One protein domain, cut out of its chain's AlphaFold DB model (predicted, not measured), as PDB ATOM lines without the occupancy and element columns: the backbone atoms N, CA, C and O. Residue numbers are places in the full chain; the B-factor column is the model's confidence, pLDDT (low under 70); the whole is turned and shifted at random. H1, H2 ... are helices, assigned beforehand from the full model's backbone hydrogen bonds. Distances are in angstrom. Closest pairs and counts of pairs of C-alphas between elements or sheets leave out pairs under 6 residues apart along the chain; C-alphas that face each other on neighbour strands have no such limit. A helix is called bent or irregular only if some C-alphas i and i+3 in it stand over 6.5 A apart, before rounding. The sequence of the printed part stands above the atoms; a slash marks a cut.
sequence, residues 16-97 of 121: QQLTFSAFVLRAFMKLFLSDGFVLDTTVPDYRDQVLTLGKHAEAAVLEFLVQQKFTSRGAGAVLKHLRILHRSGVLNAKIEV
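What this domain is: This is residues 16 to 97 of the 121 residues of an uncharacterized protein of Phytophthora parasitica (UniProt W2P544). Picture a T of two helices: the long H2 is the bar and makes the longest axis, and H1 meets it nearly at a right angle, with the last residues of H1 at the middle of H2. H3 lies across from the later half of H2, at a steep angle to both H1 and H2, the short H4 follows as a single turn clear of H1 and H2, and residues 31 to 45 make a wide loop from the end of H1 to the start of H2. The printed part has 82 residues, with four named helices in the order H1, H2, H3, H4 and no named strand, and its class is all helix. It is only just compact, close to loose, with a radius of gyration of the C-alphas of 13.6 A, and the C-alphas span 40 by 32 by 21 A.

Where its parts are: Find C-alpha 16 at (-21.939, 47.950, -48.163); here H1 begins, and it runs over residues 16 to 30, 21.0 A from first to last C-alpha. Read on through residues 31 to 45, which hold no named element, to C-alpha 46 at (-28.762, 24.164, -37.025). There H2 begins, the longest helix, residues 46 to 67, 31.6 A from first to last C-alpha. After seven residues you reach H3, residues 75 to 87, which covers 18.5 A. H4 is four residues long, 92 to 95, and its last C-alpha stands at (-3.240, 32.021, -36.896). No helix is bent or irregular.

How they stand to each other: Start at the end of H1, where residues 29 to 30 alone touch H2, which in turn touches H1 with residues 54 to 61 alone. The closest C-alphas are those of Met 29 and Ala 57, 5.5 A apart. The lines of H1 and H2 are about perpendicular, at 83 degrees. Next look at Leu 25 and Leu 79, whose C-alphas, 6.4 A apart, are the closest of H1 and H3. These two helices only just touch, with 3 pairs of C-alphas within 8 A, and H3 does so with residues 79 to 82 alone. H1 and H3 run the same way at a steep tilt of 62 degrees. H2 and H3 are close but not clearly touching: their closest C-alphas, those of Leu 65 and His 81, are 7.8 A apart. They run the same way at a steep tilt of 63 degrees. H3 and H4 are also close but not clearly touching, with the C-alphas of His 86 and Asn 92 the closest at 7.4 A. H4 is apart from H1 and from H2. In the backbones of H1, H2 and H3 every O i to N i+4 pair is within hydrogen-bond range; H4 is too short for such a pair, and its one O i to N i+3 pair is within range.

The domain as a whole: The two C-alphas farthest apart are those of Pro 44, in the link from H1 to H2, and Ser 88, 41.5 A from each other. From the first printed C-alpha, Gln 16, to the last, Val 97, it is 32.5 A. The printed part has no cut. The link from H1 to H2, 15 residues, is long, that from H2 to H3, 7 residues, is short, and that from H3 to H4, 4 residues, is tight. The C-alphas of residues 31 to 45 lie 6 to 25 A from the mean of all C-alphas. Read the B-factor column for the confidence of this predicted model: the mean pLDDT of the printed part is 75.3, and 21 residues are under 70, namely 16 to 24, 34 to 38, 75 and 92 to 97. H1 has a mean of 64 and H4 of 65, while H2 has 84 and H3 has 80.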
ATOM      1  N   GLN A  16     -23.166  48.627 -47.728       49.91
ATOM      2  CA  GLN A  16     -21.939  47.950 -48.163       49.91
ATOM      3  C   GLN A  16     -20.834  48.009 -47.099       49.91
ATOM      4  O   GLN A  16     -20.074  47.056 -46.921       49.91
ATOM      5  N   GLN A  17     -20.757  49.106 -46.338       49.19
ATOM      6  CA  GLN A  17     -19.801  49.230 -45.241       49.19
ATOM      7  C   GLN A  17     -20.219  48.396 -44.021       49.19
ATOM      8  O   GLN A  17     -19.355  47.788 -43.380       49.19
ATOM      9  N   LEU A  18     -21.519  48.310 -43.717       53.38
ATOM     10  CA  LEU A  18     -22.063  47.432 -42.673       53.38
ATOM     11  C   LEU A  18     -21.881  45.946 -43.021       53.38
ATOM     12  O   LEU A  18     -21.477  45.161 -42.167       53.38
ATOM     13  N   THR A  19     -22.075  45.555 -44.281       50.50
ATOM     14  CA  THR A  19     -21.847  44.169 -44.718       50.50
ATOM     15  C   THR A  19     -20.364  43.814 -44.757       50.50
ATOM     16  O   THR A  19     -19.990  42.792 -44.191       50.50
ATOM     17  N   PHE A  20     -19.485  44.653 -45.318       55.31
ATOM     18  CA  PHE A  20     -18.038  44.399 -45.291       55.31
ATOM     19  C   PHE A  20     -17.492  44.351 -43.858       55.31
ATOM     20  O   PHE A  20     -16.698  43.472 -43.525       55.31
ATOM     21  N   SER A  21     -17.946  45.248 -42.975       60.31
ATOM     22  CA  SER A  21     -17.577  45.195 -41.555       60.31
ATOM     23  C   SER A  21     -18.095  43.934 -40.860       60.31
ATOM     24  O   SER A  21     -17.331  43.326 -40.111       60.31
ATOM     25  N   ALA A  22     -19.313  43.482 -41.165       65.06
ATOM     26  CA  ALA A  22     -19.861  42.223 -40.664       65.06
ATOM     27  C   ALA A  22     -19.114  40.989 -41.206       65.06
ATOM     28  O   ALA A  22     -18.818  40.071 -40.443       65.06
ATOM     29  N   PHE A  23     -18.742  40.965 -42.490       69.50
ATOM     30  CA  PHE A  23     -17.953  39.882 -43.091       69.50
ATOM     31  C   PHE A  23     -16.543  39.803 -42.500       69.50
ATOM     32  O   PHE A  23     -16.081  38.715 -42.156       69.50
ATOM     33  N   VAL A  24     -15.877  40.947 -42.334       67.94
ATOM     34  CA  VAL A  24     -14.551  41.023 -41.707       67.94
ATOM     35  C   VAL A  24     -14.629  40.605 -40.238       67.94
ATOM     36  O   VAL A  24     -13.803  39.818 -39.782       67.94
ATOM     37  N   LEU A  25     -15.646  41.060 -39.503       71.25
ATOM     38  CA  LEU A  25     -15.870  40.646 -38.120       71.25
ATOM     39  C   LEU A  25     -16.126  39.137 -38.017       71.25
ATOM     40  O   LEU A  25     -15.526  38.483 -37.170       71.25
ATOM     41  N   ARG A  26     -16.939  38.568 -38.916       70.69
ATOM     42  CA  ARG A  26     -17.177  37.121 -38.994       70.69
ATOM     43  C   ARG A  26     -15.884  36.354 -39.257       70.69
ATOM     44  O   ARG A  26     -15.656  35.333 -38.618       70.69
ATOM     45  N   ALA A  27     -15.033  36.827 -40.166       72.88
ATOM     46  CA  ALA A  27     -13.735  36.205 -40.428       72.88
ATOM     47  C   ALA A  27     -12.838  36.216 -39.180       72.88
ATOM     48  O   ALA A  27     -12.246  35.190 -38.856       72.88
ATOM     49  N   PHE A  28     -12.809  37.327 -38.435       71.00
ATOM     50  CA  PHE A  28     -12.104  37.390 -37.154       71.00
ATOM     51  C   PHE A  28     -12.715  36.456 -36.109       71.00
ATOM     52  O   PHE A  28     -11.968  35.728 -35.473       71.00
ATOM     53  N   MET A  29     -14.042  36.411 -35.963       77.62
ATOM     54  CA  MET A  29     -14.732  35.517 -35.020       77.62
ATOM     55  C   MET A  29     -14.380  34.045 -35.252       77.62
ATOM     56  O   MET A  29     -14.211  33.306 -34.287       77.62
ATOM     57  N   LYS A  30     -14.183  33.623 -36.510       78.25
ATOM     58  CA  LYS A  30     -13.745  32.253 -36.825       78.25
ATOM     59  C   LYS A  30     -12.373  31.897 -36.230       78.25
ATOM     60  O   LYS A  30     -12.148  30.722 -35.989       78.25
ATOM     61  N   LEU A  31     -11.497  32.869 -35.949       76.50
ATOM     62  CA  LEU A  31     -10.196  32.652 -35.283       76.50
ATOM     63  C   LEU A  31     -10.317  32.392 -33.772       76.50
ATOM     64  O   LEU A  31      -9.341  32.039 -33.113       76.50
ATOM     65  N   PHE A  32     -11.493  32.645 -33.198       74.12
ATOM     66  CA  PHE A  32     -11.786  32.423 -31.781       74.12
ATOM     67  C   PHE A  32     -12.664  31.194 -31.555       74.12
ATOM     68  O   PHE A  32     -13.050  30.911 -30.427       74.12
ATOM     69  N   LEU A  33     -12.958  30.464 -32.628       76.69
ATOM     70  CA  LEU A  33     -13.553  29.144 -32.578       76.69
ATOM     71  C   LEU A  33     -12.414  28.120 -32.617       76.69
ATOM     72  O   LEU A  33     -11.449  28.309 -33.356       76.69
ATOM     73  N   SER A  34     -12.505  27.073 -31.797       65.25
ATOM     74  CA  SER A  34     -11.542  25.964 -31.758       65.25
ATOM     75  C   SER A  34     -11.344  25.327 -33.143       65.25
ATOM     76  O   SER A  34     -12.217  25.463 -34.002       65.25
ATOM     77  N   ASP A  35     -10.212  24.635 -33.345       57.09
ATOM     78  CA  ASP A  35      -9.802  23.985 -34.606       57.09
ATOM     79  C   ASP A  35     -10.973  23.300 -35.334       57.09
ATOM     80  O   ASP A  35     -11.402  22.208 -34.972       57.09
ATOM     81  N   GLY A  36     -11.504  23.978 -36.358       60.34
ATOM     82  CA  GLY A  36     -12.596  23.487 -37.195       60.34
ATOM     83  C   GLY A  36     -13.919  23.287 -36.451       60.34
ATOM     84  O   GLY A  36     -14.244  22.192 -36.007       60.34
ATOM     85  N   PHE A  37     -14.769  24.314 -36.409       67.50
ATOM     86  CA  PHE A  37     -16.175  24.094 -36.070       67.50
ATOM     87  C   PHE A  37     -16.902  23.449 -37.261       67.50
ATOM     88  O   PHE A  37     -16.803  23.924 -38.397       67.50
ATOM     89  N   VAL A  38     -17.653  22.380 -37.002       69.38
ATOM     90  CA  VAL A  38     -18.506  21.719 -37.995       69.38
ATOM     91  C   VAL A  38     -19.950  22.102 -37.699       69.38
ATOM     92  O   VAL A  38     -20.433  21.889 -36.593       69.38
ATOM     93  N   LEU A  39     -20.624  22.695 -38.683       75.19
ATOM     94  CA  LEU A  39     -22.067  22.914 -38.648       75.19
ATOM     95  C   LEU A  39     -22.711  21.955 -39.639       75.19
ATOM     96  O   LEU A  39     -22.380  21.987 -40.825       75.19
ATOM     97  N   ASP A  40     -23.641  21.140 -39.159       77.06
ATOM     98  CA  ASP A  40     -24.475  20.307 -40.014       77.06
ATOM     99  C   ASP A  40     -25.726  21.101 -40.409       77.06
ATOM    100  O   ASP A  40     -26.506  21.509 -39.555       77.06
ATOM    101  N   THR A  41     -25.926  21.368 -41.700       79.56
ATOM    102  CA  THR A  41     -27.106  22.116 -42.171       79.56
ATOM    103  C   THR A  41     -28.367  21.256 -42.252       79.56
ATOM    104  O   THR A  41     -29.436  21.778 -42.565       79.56
ATOM    105  N   THR A  42     -28.243  19.945 -42.037       85.75
ATOM    106  CA  THR A  42     -29.342  18.978 -42.140       85.75
ATOM    107  C   THR A  42     -30.068  18.765 -40.814       85.75
ATOM    108  O   THR A  42     -31.195  18.270 -40.810       85.75
ATOM    109  N   VAL A  43     -29.468  19.187 -39.696       83.75
ATOM    110  CA  VAL A  43     -30.067  19.048 -38.366       83.75
ATOM    111  C   VAL A  43     -31.084  20.168 -38.094       83.75
ATOM    112  O   VAL A  43     -30.853  21.329 -38.449       83.75
ATOM    113  N   PRO A  44     -32.228  19.852 -37.462       87.38
ATOM    114  CA  PRO A  44     -33.299  20.822 -37.221       87.38
ATOM    115  C   PRO A  44     -32.878  21.973 -36.294       87.38
ATOM    116  O   PRO A  44     -33.422  23.073 -36.387       87.38
ATOM    117  N   ASP A  45     -31.878  21.746 -35.446       86.50
ATOM    118  CA  ASP A  45     -31.302  22.691 -34.489       86.50
ATOM    119  C   ASP A  45     -30.108  23.488 -35.050       86.50
ATOM    120  O   ASP A  45     -29.452  24.229 -34.318       86.50
ATOM    121  N   TYR A  46     -29.843  23.419 -36.362       81.88
ATOM    122  CA  TYR A  46     -28.762  24.164 -37.025       81.88
ATOM    123  C   TYR A  46     -28.732  25.654 -36.644       81.88
ATOM    124  O   TYR A  46     -27.671  26.227 -36.392       81.88
ATOM    125  N   ARG A  47     -29.903  26.305 -36.574       85.12
ATOM    126  CA  ARG A  47     -29.999  27.734 -36.227       85.12
ATOM    127  C   ARG A  47     -29.549  28.009 -34.793       85.12
ATOM    128  O   ARG A  47     -28.830  28.981 -34.561       85.12
ATOM    129  N   ASP A  48     -29.931  27.149 -33.858       85.69
ATOM    130  CA  ASP A  48     -29.554  27.246 -32.450       85.69
ATOM    131  C   ASP A  48     -28.066  26.945 -32.243       85.69
ATOM    132  O   ASP A  48     -27.399  27.628 -31.456       85.69
ATOM    133  N   GLN A  49     -27.509  26.004 -33.013       80.06
ATOM    134  CA  GLN A  49     -26.070  25.733 -33.039       80.06
ATOM    135  C   GLN A  49     -25.278  26.939 -33.558       80.06
ATOM    136  O   GLN A  49     -24.322  27.369 -32.911       80.06
ATOM    137  N   VAL A  50     -25.702  27.552 -34.672       82.75
ATOM    138  CA  VAL A  50     -25.089  28.784 -35.205       82.75
ATOM    139  C   VAL A  50     -25.143  29.918 -34.181       82.75
ATOM    140  O   VAL A  50     -24.149  30.624 -33.993       82.75
ATOM    141  N   LEU A  51     -26.280  30.095 -33.505       84.81
ATOM    142  CA  LEU A  51     -26.450  31.143 -32.499       84.81
ATOM    143  C   LEU A  51     -25.549  30.913 -31.279       84.81
ATOM    144  O   LEU A  51     -24.899  31.846 -30.805       84.81
ATOM    145  N   THR A  52     -25.495  29.681 -30.777       83.94
ATOM    146  CA  THR A  52     -24.653  29.300 -29.633       83.94
ATOM    147  C   THR A  52     -23.175  29.487 -29.957       83.94
ATOM    148  O   THR A  52     -22.433  30.082 -29.174       83.94
ATOM    149  N   LEU A  53     -22.765  29.068 -31.153       82.81
ATOM    150  CA  LEU A  53     -21.407  29.236 -31.648       82.81
ATOM    151  C   LEU A  53     -21.034  30.717 -31.801       82.81
ATOM    152  O   LEU A  53     -19.945  31.125 -31.398       82.81
ATOM    153  N   GLY A  54     -21.949  31.536 -32.327       82.75
ATOM    154  CA  GLY A  54     -21.771  32.984 -32.429       82.75
ATOM    155  C   GLY A  54     -21.553  33.646 -31.066       82.75
ATOM    156  O   GLY A  54     -20.615  34.426 -30.914       82.75
ATOM    157  N   LYS A  55     -22.354  33.275 -30.055       85.25
ATOM    158  CA  LYS A  55     -22.202  33.769 -28.673       85.25
ATOM    159  C   LYS A  55     -20.863  33.365 -28.057       85.25
ATOM    160  O   LYS A  55     -20.233  34.170 -27.376       85.25
ATOM    161  N   HIS A  56     -20.417  32.134 -28.305       83.69
ATOM    162  CA  HIS A  56     -19.129  31.660 -27.806       83.69
ATOM    163  C   HIS A  56     -17.958  32.419 -28.451       83.69
ATOM    164  O   HIS A  56     -17.068  32.894 -27.745       83.69
ATOM    165  N   ALA A  57     -18.002  32.617 -29.773       82.38
ATOM    166  CA  ALA A  57     -17.005  33.411 -30.490       82.38
ATOM    167  C   ALA A  57     -16.963  34.867 -29.997       82.38
ATOM    168  O   ALA A  57     -15.885  35.423 -29.798       82.38
ATOM    169  N   GLU A  58     -18.127  35.486 -29.786       83.56
ATOM    170  CA  GLU A  58     -18.228  36.847 -29.256       83.56
ATOM    171  C   GLU A  58     -17.592  36.955 -27.864       83.56
ATOM    172  O   GLU A  58     -16.768  37.843 -27.634       83.56
ATOM    173  N   ALA A  59     -17.906  36.025 -26.958       84.31
ATOM    174  CA  ALA A  59     -17.317  35.993 -25.622       84.31
ATOM    175  C   ALA A  59     -15.782  35.874 -25.671       84.31
ATOM    176  O   ALA A  59     -15.088  36.636 -24.996       84.31
ATOM    177  N   ALA A  60     -15.253  34.991 -26.523       83.19
ATOM    178  CA  ALA A  60     -13.814  34.797 -26.691       83.19
ATOM    179  C   ALA A  60     -13.106  36.026 -27.297       83.19
ATOM    180  O   ALA A  60     -11.996  36.371 -26.884       83.19
ATOM    181  N   VAL A  61     -13.746  36.735 -28.237       82.56
ATOM    182  CA  VAL A  61     -13.233  38.014 -28.766       82.56
ATOM    183  C   VAL A  61     -13.181  39.073 -27.664       82.56
ATOM    184  O   VAL A  61     -12.184  39.788 -27.542       82.56
ATOM    185  N   LEU A  62     -14.238  39.190 -26.856       83.38
ATOM    186  CA  LEU A  62     -14.302  40.179 -25.781       83.38
ATOM    187  C   LEU A  62     -13.277  39.897 -24.678       83.38
ATOM    188  O   LEU A  62     -12.610  40.827 -24.224       83.38
ATOM    189  N   GLU A  63     -13.114  38.638 -24.274       84.69
ATOM    190  CA  GLU A  63     -12.090  38.234 -23.307       84.69
ATOM    191  C   GLU A  63     -10.683  38.562 -23.819       84.69
ATOM    192  O   GLU A  63      -9.880  39.171 -23.108       84.69
ATOM    193  N   PHE A  64     -10.407  38.253 -25.086       82.38
ATOM    194  CA  PHE A  64      -9.133  38.584 -25.711       82.38
ATOM    195  C   PHE A  64      -8.875  40.094 -25.732       82.38
ATOM    196  O   PHE A  64      -7.778  40.537 -25.396       82.38
ATOM    197  N   LEU A  65      -9.877  40.914 -26.056       84.31
ATOM    198  CA  LEU A  65      -9.730  42.371 -26.006       84.31
ATOM    199  C   LEU A  65      -9.423  42.879 -24.592       84.31
ATOM    200  O   LEU A  65      -8.566  43.752 -24.443       84.31
ATOM    201  N   VAL A  66     -10.044  42.301 -23.560       83.94
ATOM    202  CA  VAL A  66      -9.737  42.624 -22.156       83.94
ATOM    203  C   VAL A  66      -8.291  42.256 -21.806       83.94
ATOM    204  O   VAL A  66      -7.597  43.058 -21.173       83.94
ATOM    205  N   GLN A  67      -7.799  41.096 -22.254       83.62
ATOM    206  CA  GLN A  67      -6.392  40.699 -22.085       83.62
ATOM    207  C   GLN A  67      -5.438  41.695 -22.762       83.62
ATOM    208  O   GLN A  67      -4.429  42.079 -22.170       83.62
ATOM    209  N   GLN A  68      -5.808  42.193 -23.946       81.50
ATOM    210  CA  GLN A  68      -5.086  43.242 -24.682       81.50
ATOM    211  C   GLN A  68      -5.327  44.667 -24.133       81.50
ATOM    212  O   GLN A  68      -4.894  45.641 -24.744       81.50
ATOM    213  N   LYS A  69      -5.996  44.804 -22.976       84.81
ATOM    214  CA  LYS A  69      -6.304  46.072 -22.284       84.81
ATOM    215  C   LYS A  69      -7.246  47.019 -23.043       84.81
ATOM    216  O   LYS A  69      -7.355  48.192 -22.688       84.81
ATOM    217  N   PHE A  70      -7.988  46.521 -24.029       81.00
ATOM    218  CA  PHE A  70      -9.065  47.268 -24.675       81.00
ATOM    219  C   PHE A  70     -10.383  47.082 -23.913       81.00
ATOM    220  O   PHE A  70     -10.844  45.965 -23.696       81.00
ATOM    221  N   THR A  71     -11.023  48.189 -23.528       76.00
ATOM    222  CA  THR A  71     -12.250  48.180 -22.704       76.00
ATOM    223  C   THR A  71     -13.534  48.443 -23.495       76.00
ATOM    224  O   THR A  71     -14.630  48.240 -22.977       76.00
ATOM    225  N   SER A  72     -13.432  48.886 -24.753       74.69
ATOM    226  CA  SER A  72     -14.604  49.227 -25.566       74.69
ATOM    227  C   SER A  72     -15.280  47.987 -26.154       74.69
ATOM    228  O   SER A  72     -14.626  47.174 -26.807       74.69
ATOM    229  N   ARG A  73     -16.600  47.881 -25.953       73.00
ATOM    230  CA  ARG A  73     -17.421  46.707 -26.309       73.00
ATOM    231  C   ARG A  73     -18.377  46.917 -27.486       73.00
ATOM    232  O   ARG A  73     -19.048  45.982 -27.898       73.00
ATOM    233  N   GLY A  74     -18.458  48.128 -28.039       76.50
ATOM    234  CA  GLY A  74     -19.300  48.385 -29.211       76.50
ATOM    235  C   GLY A  74     -18.737  47.708 -30.462       76.50
ATOM    236  O   GLY A  74     -17.527  47.748 -30.676       76.50
ATOM    237  N   ALA A  75     -19.589  47.148 -31.325       69.69
ATOM    238  CA  ALA A  75     -19.168  46.398 -32.519       69.69
ATOM    239  C   ALA A  75     -18.169  47.164 -33.414       69.69
ATOM    240  O   ALA A  75     -17.165  46.608 -33.862       69.69
ATOM    241  N   GLY A  76     -18.385  48.470 -33.616       77.06
ATOM    242  CA  GLY A  76     -17.455  49.321 -34.368       77.06
ATOM    243  C   GLY A  76     -16.095  49.507 -33.682       77.06
ATOM    244  O   GLY A  76     -15.061  49.540 -34.349       77.06
ATOM    245  N   ALA A  77     -16.073  49.577 -32.350       79.31
ATOM    246  CA  ALA A  77     -14.843  49.697 -31.573       79.31
ATOM    247  C   ALA A  77     -14.076  48.369 -31.509       79.31
ATOM    248  O   ALA A  77     -12.862  48.356 -31.697       79.31
ATOM    249  N   VAL A  78     -14.791  47.253 -31.338       80.44
ATOM    250  CA  VAL A  78     -14.246  45.890 -31.420       80.44
ATOM    251  C   VAL A  78     -13.547  45.689 -32.762       80.44
ATOM    252  O   VAL A  78     -12.374  45.326 -32.795       80.44
ATOM    253  N   LEU A  79     -14.206  46.027 -33.874       81.00
ATOM    254  CA  LEU A  79     -13.608  45.910 -35.204       81.00
ATOM    255  C   LEU A  79     -12.372  46.804 -35.376       81.00
ATOM    256  O   LEU A  79     -11.382  46.382 -35.977       81.00
ATOM    257  N   LYS A  80     -12.404  48.031 -34.844       83.81
ATOM    258  CA  LYS A  80     -11.245  48.933 -34.862       83.81
ATOM    259  C   LYS A  80     -10.055  48.319 -34.118       83.81
ATOM    260  O   LYS A  80      -8.952  48.316 -34.661       83.81
ATOM    261  N   HIS A  81     -10.273  47.771 -32.923       82.69
ATOM    262  CA  HIS A  81      -9.215  47.132 -32.137       82.69
ATOM    263  C   HIS A  81      -8.688  45.858 -32.802       82.69
ATOM    264  O   HIS A  81      -7.474  45.685 -32.892       82.69
ATOM    265  N   LEU A  82      -9.563  45.020 -33.362       81.75
ATOM    266  CA  LEU A  82      -9.158  43.825 -34.110       81.75
ATOM    267  C   LEU A  82      -8.274  44.168 -35.318       81.75
ATOM    268  O   LEU A  82      -7.272  43.498 -35.554       81.75
ATOM    269  N   ARG A  83      -8.575  45.252 -36.046       82.06
ATOM    270  CA  ARG A  83      -7.715  45.728 -37.147       82.06
ATOM    271  C   ARG A  83      -6.342  46.200 -36.663       82.06
ATOM    272  O   ARG A  83      -5.348  45.932 -37.334       82.06
ATOM    273  N   ILE A  84      -6.277  46.883 -35.519       82.88
ATOM    274  CA  ILE A  84      -5.005  47.312 -34.912       82.88
ATOM    275  C   ILE A  84      -4.172  46.085 -34.523       82.88
ATOM    276  O   ILE A  84      -3.002  46.016 -34.886       82.88
ATOM    277  N   LEU A  85      -4.794  45.097 -33.872       82.62
ATOM    278  CA  LEU A  85      -4.146  43.852 -33.446       82.62
ATOM    279  C   LEU A  85      -3.685  42.978 -34.622       82.62
ATOM    280  O   LEU A  85      -2.657  42.309 -34.532       82.62
ATOM    281  N   HIS A  86      -4.417  42.998 -35.738       80.31
ATOM    282  CA  HIS A  86      -3.989  42.359 -36.982       80.31
ATOM    283  C   HIS A  86      -2.747  43.048 -37.561       80.31
ATOM    284  O   HIS A  86      -1.770  42.389 -37.898       80.31
ATOM    285  N   ARG A  87      -2.753  44.388 -37.646       77.38
ATOM    286  CA  ARG A  87      -1.610  45.154 -38.170       77.38
ATOM    287  C   ARG A  87      -0.363  45.012 -37.293       77.38
ATOM    288  O   ARG A  87       0.739  45.026 -37.826       77.38
ATOM    289  N   SER A  88      -0.526  44.869 -35.977       77.75
ATOM    290  CA  SER A  88       0.586  44.653 -35.045       77.75
ATOM    291  C   SER A  88       1.066  43.200 -34.975       77.75
ATOM    292  O   SER A  88       1.999  42.915 -34.230       77.75
ATOM    293  N   GLY A  89       0.438  42.276 -35.712       76.31
ATOM    294  CA  GLY A  89       0.808  40.860 -35.737       76.31
ATOM    295  C   GLY A  89       0.435  40.076 -34.475       76.31
ATOM    296  O   GLY A  89       0.745  38.895 -34.381       76.31
ATOM    297  N   VAL A  90      -0.271  40.677 -33.514       76.44
ATOM    298  CA  VAL A  90      -0.671  40.004 -32.261       76.44
ATOM    299  C   VAL A  90      -1.666  38.869 -32.530       76.44
ATOM    300  O   VAL A  90      -1.662  37.853 -31.839       76.44
ATOM    301  N   LEU A  91      -2.489  39.005 -33.574       75.06
ATOM    302  CA  LEU A  91      -3.378  37.930 -34.026       75.06
ATOM    303  C   LEU A  91      -2.640  36.789 -34.742       75.06
ATOM    304  O   LEU A  91      -3.225  35.718 -34.895       75.06
ATOM    305  N   ASN A  92      -1.371  36.967 -35.125       69.25
ATOM    306  CA  ASN A  92      -0.605  35.925 -35.813       69.25
ATOM    307  C   ASN A  92      -0.413  34.705 -34.917       69.25
ATOM    308  O   ASN A  92      -0.559  33.597 -35.402       69.25
ATOM    309  N   ALA A  93      -0.241  34.882 -33.604       66.31
ATOM    310  CA  ALA A  93      -0.136  33.768 -32.663       66.31
ATOM    311  C   ALA A  93      -1.393  32.874 -32.623       66.31
ATOM    312  O   ALA A  93      -1.284  31.700 -32.300       66.31
ATOM    313  N   LYS A  94      -2.579  33.405 -32.966       64.12
ATOM    314  CA  LYS A  94      -3.822  32.620 -33.130       64.12
ATOM    315  C   LYS A  94      -3.953  31.985 -34.515       64.12
ATOM    316  O   LYS A  94      -4.645  30.988 -34.651       64.12
ATOM    317  N   ILE A  95      -3.313  32.565 -35.529       60.62
ATOM    318  CA  ILE A  95      -3.240  32.021 -36.896       60.62
ATOM    319  C   ILE A  95      -2.165  30.922 -36.981       60.62
ATOM    320  O   ILE A  95      -2.274  30.012 -37.795       60.62
ATOM    321  N   GLU A  96      -1.138  31.013 -36.137       53.41
ATOM    322  CA  GLU A  96       0.057  30.176 -36.153       53.41
ATOM    323  C   GLU A  96      -0.033  28.976 -35.212       53.41
ATOM    324  O   GLU A  96       0.876  28.166 -35.268       53.41
ATOM    325  N   VAL A  97      -1.091  28.814 -34.395       47.97
ATOM    326  CA  VAL A  97      -1.265  27.611 -33.556       47.97
ATOM    327  C   VAL A  97      -1.242  26.372 -34.456       47.97
ATOM    328  O   VAL A  97      -2.220  26.124 -35.162       47.97
TER     329      VAL A  97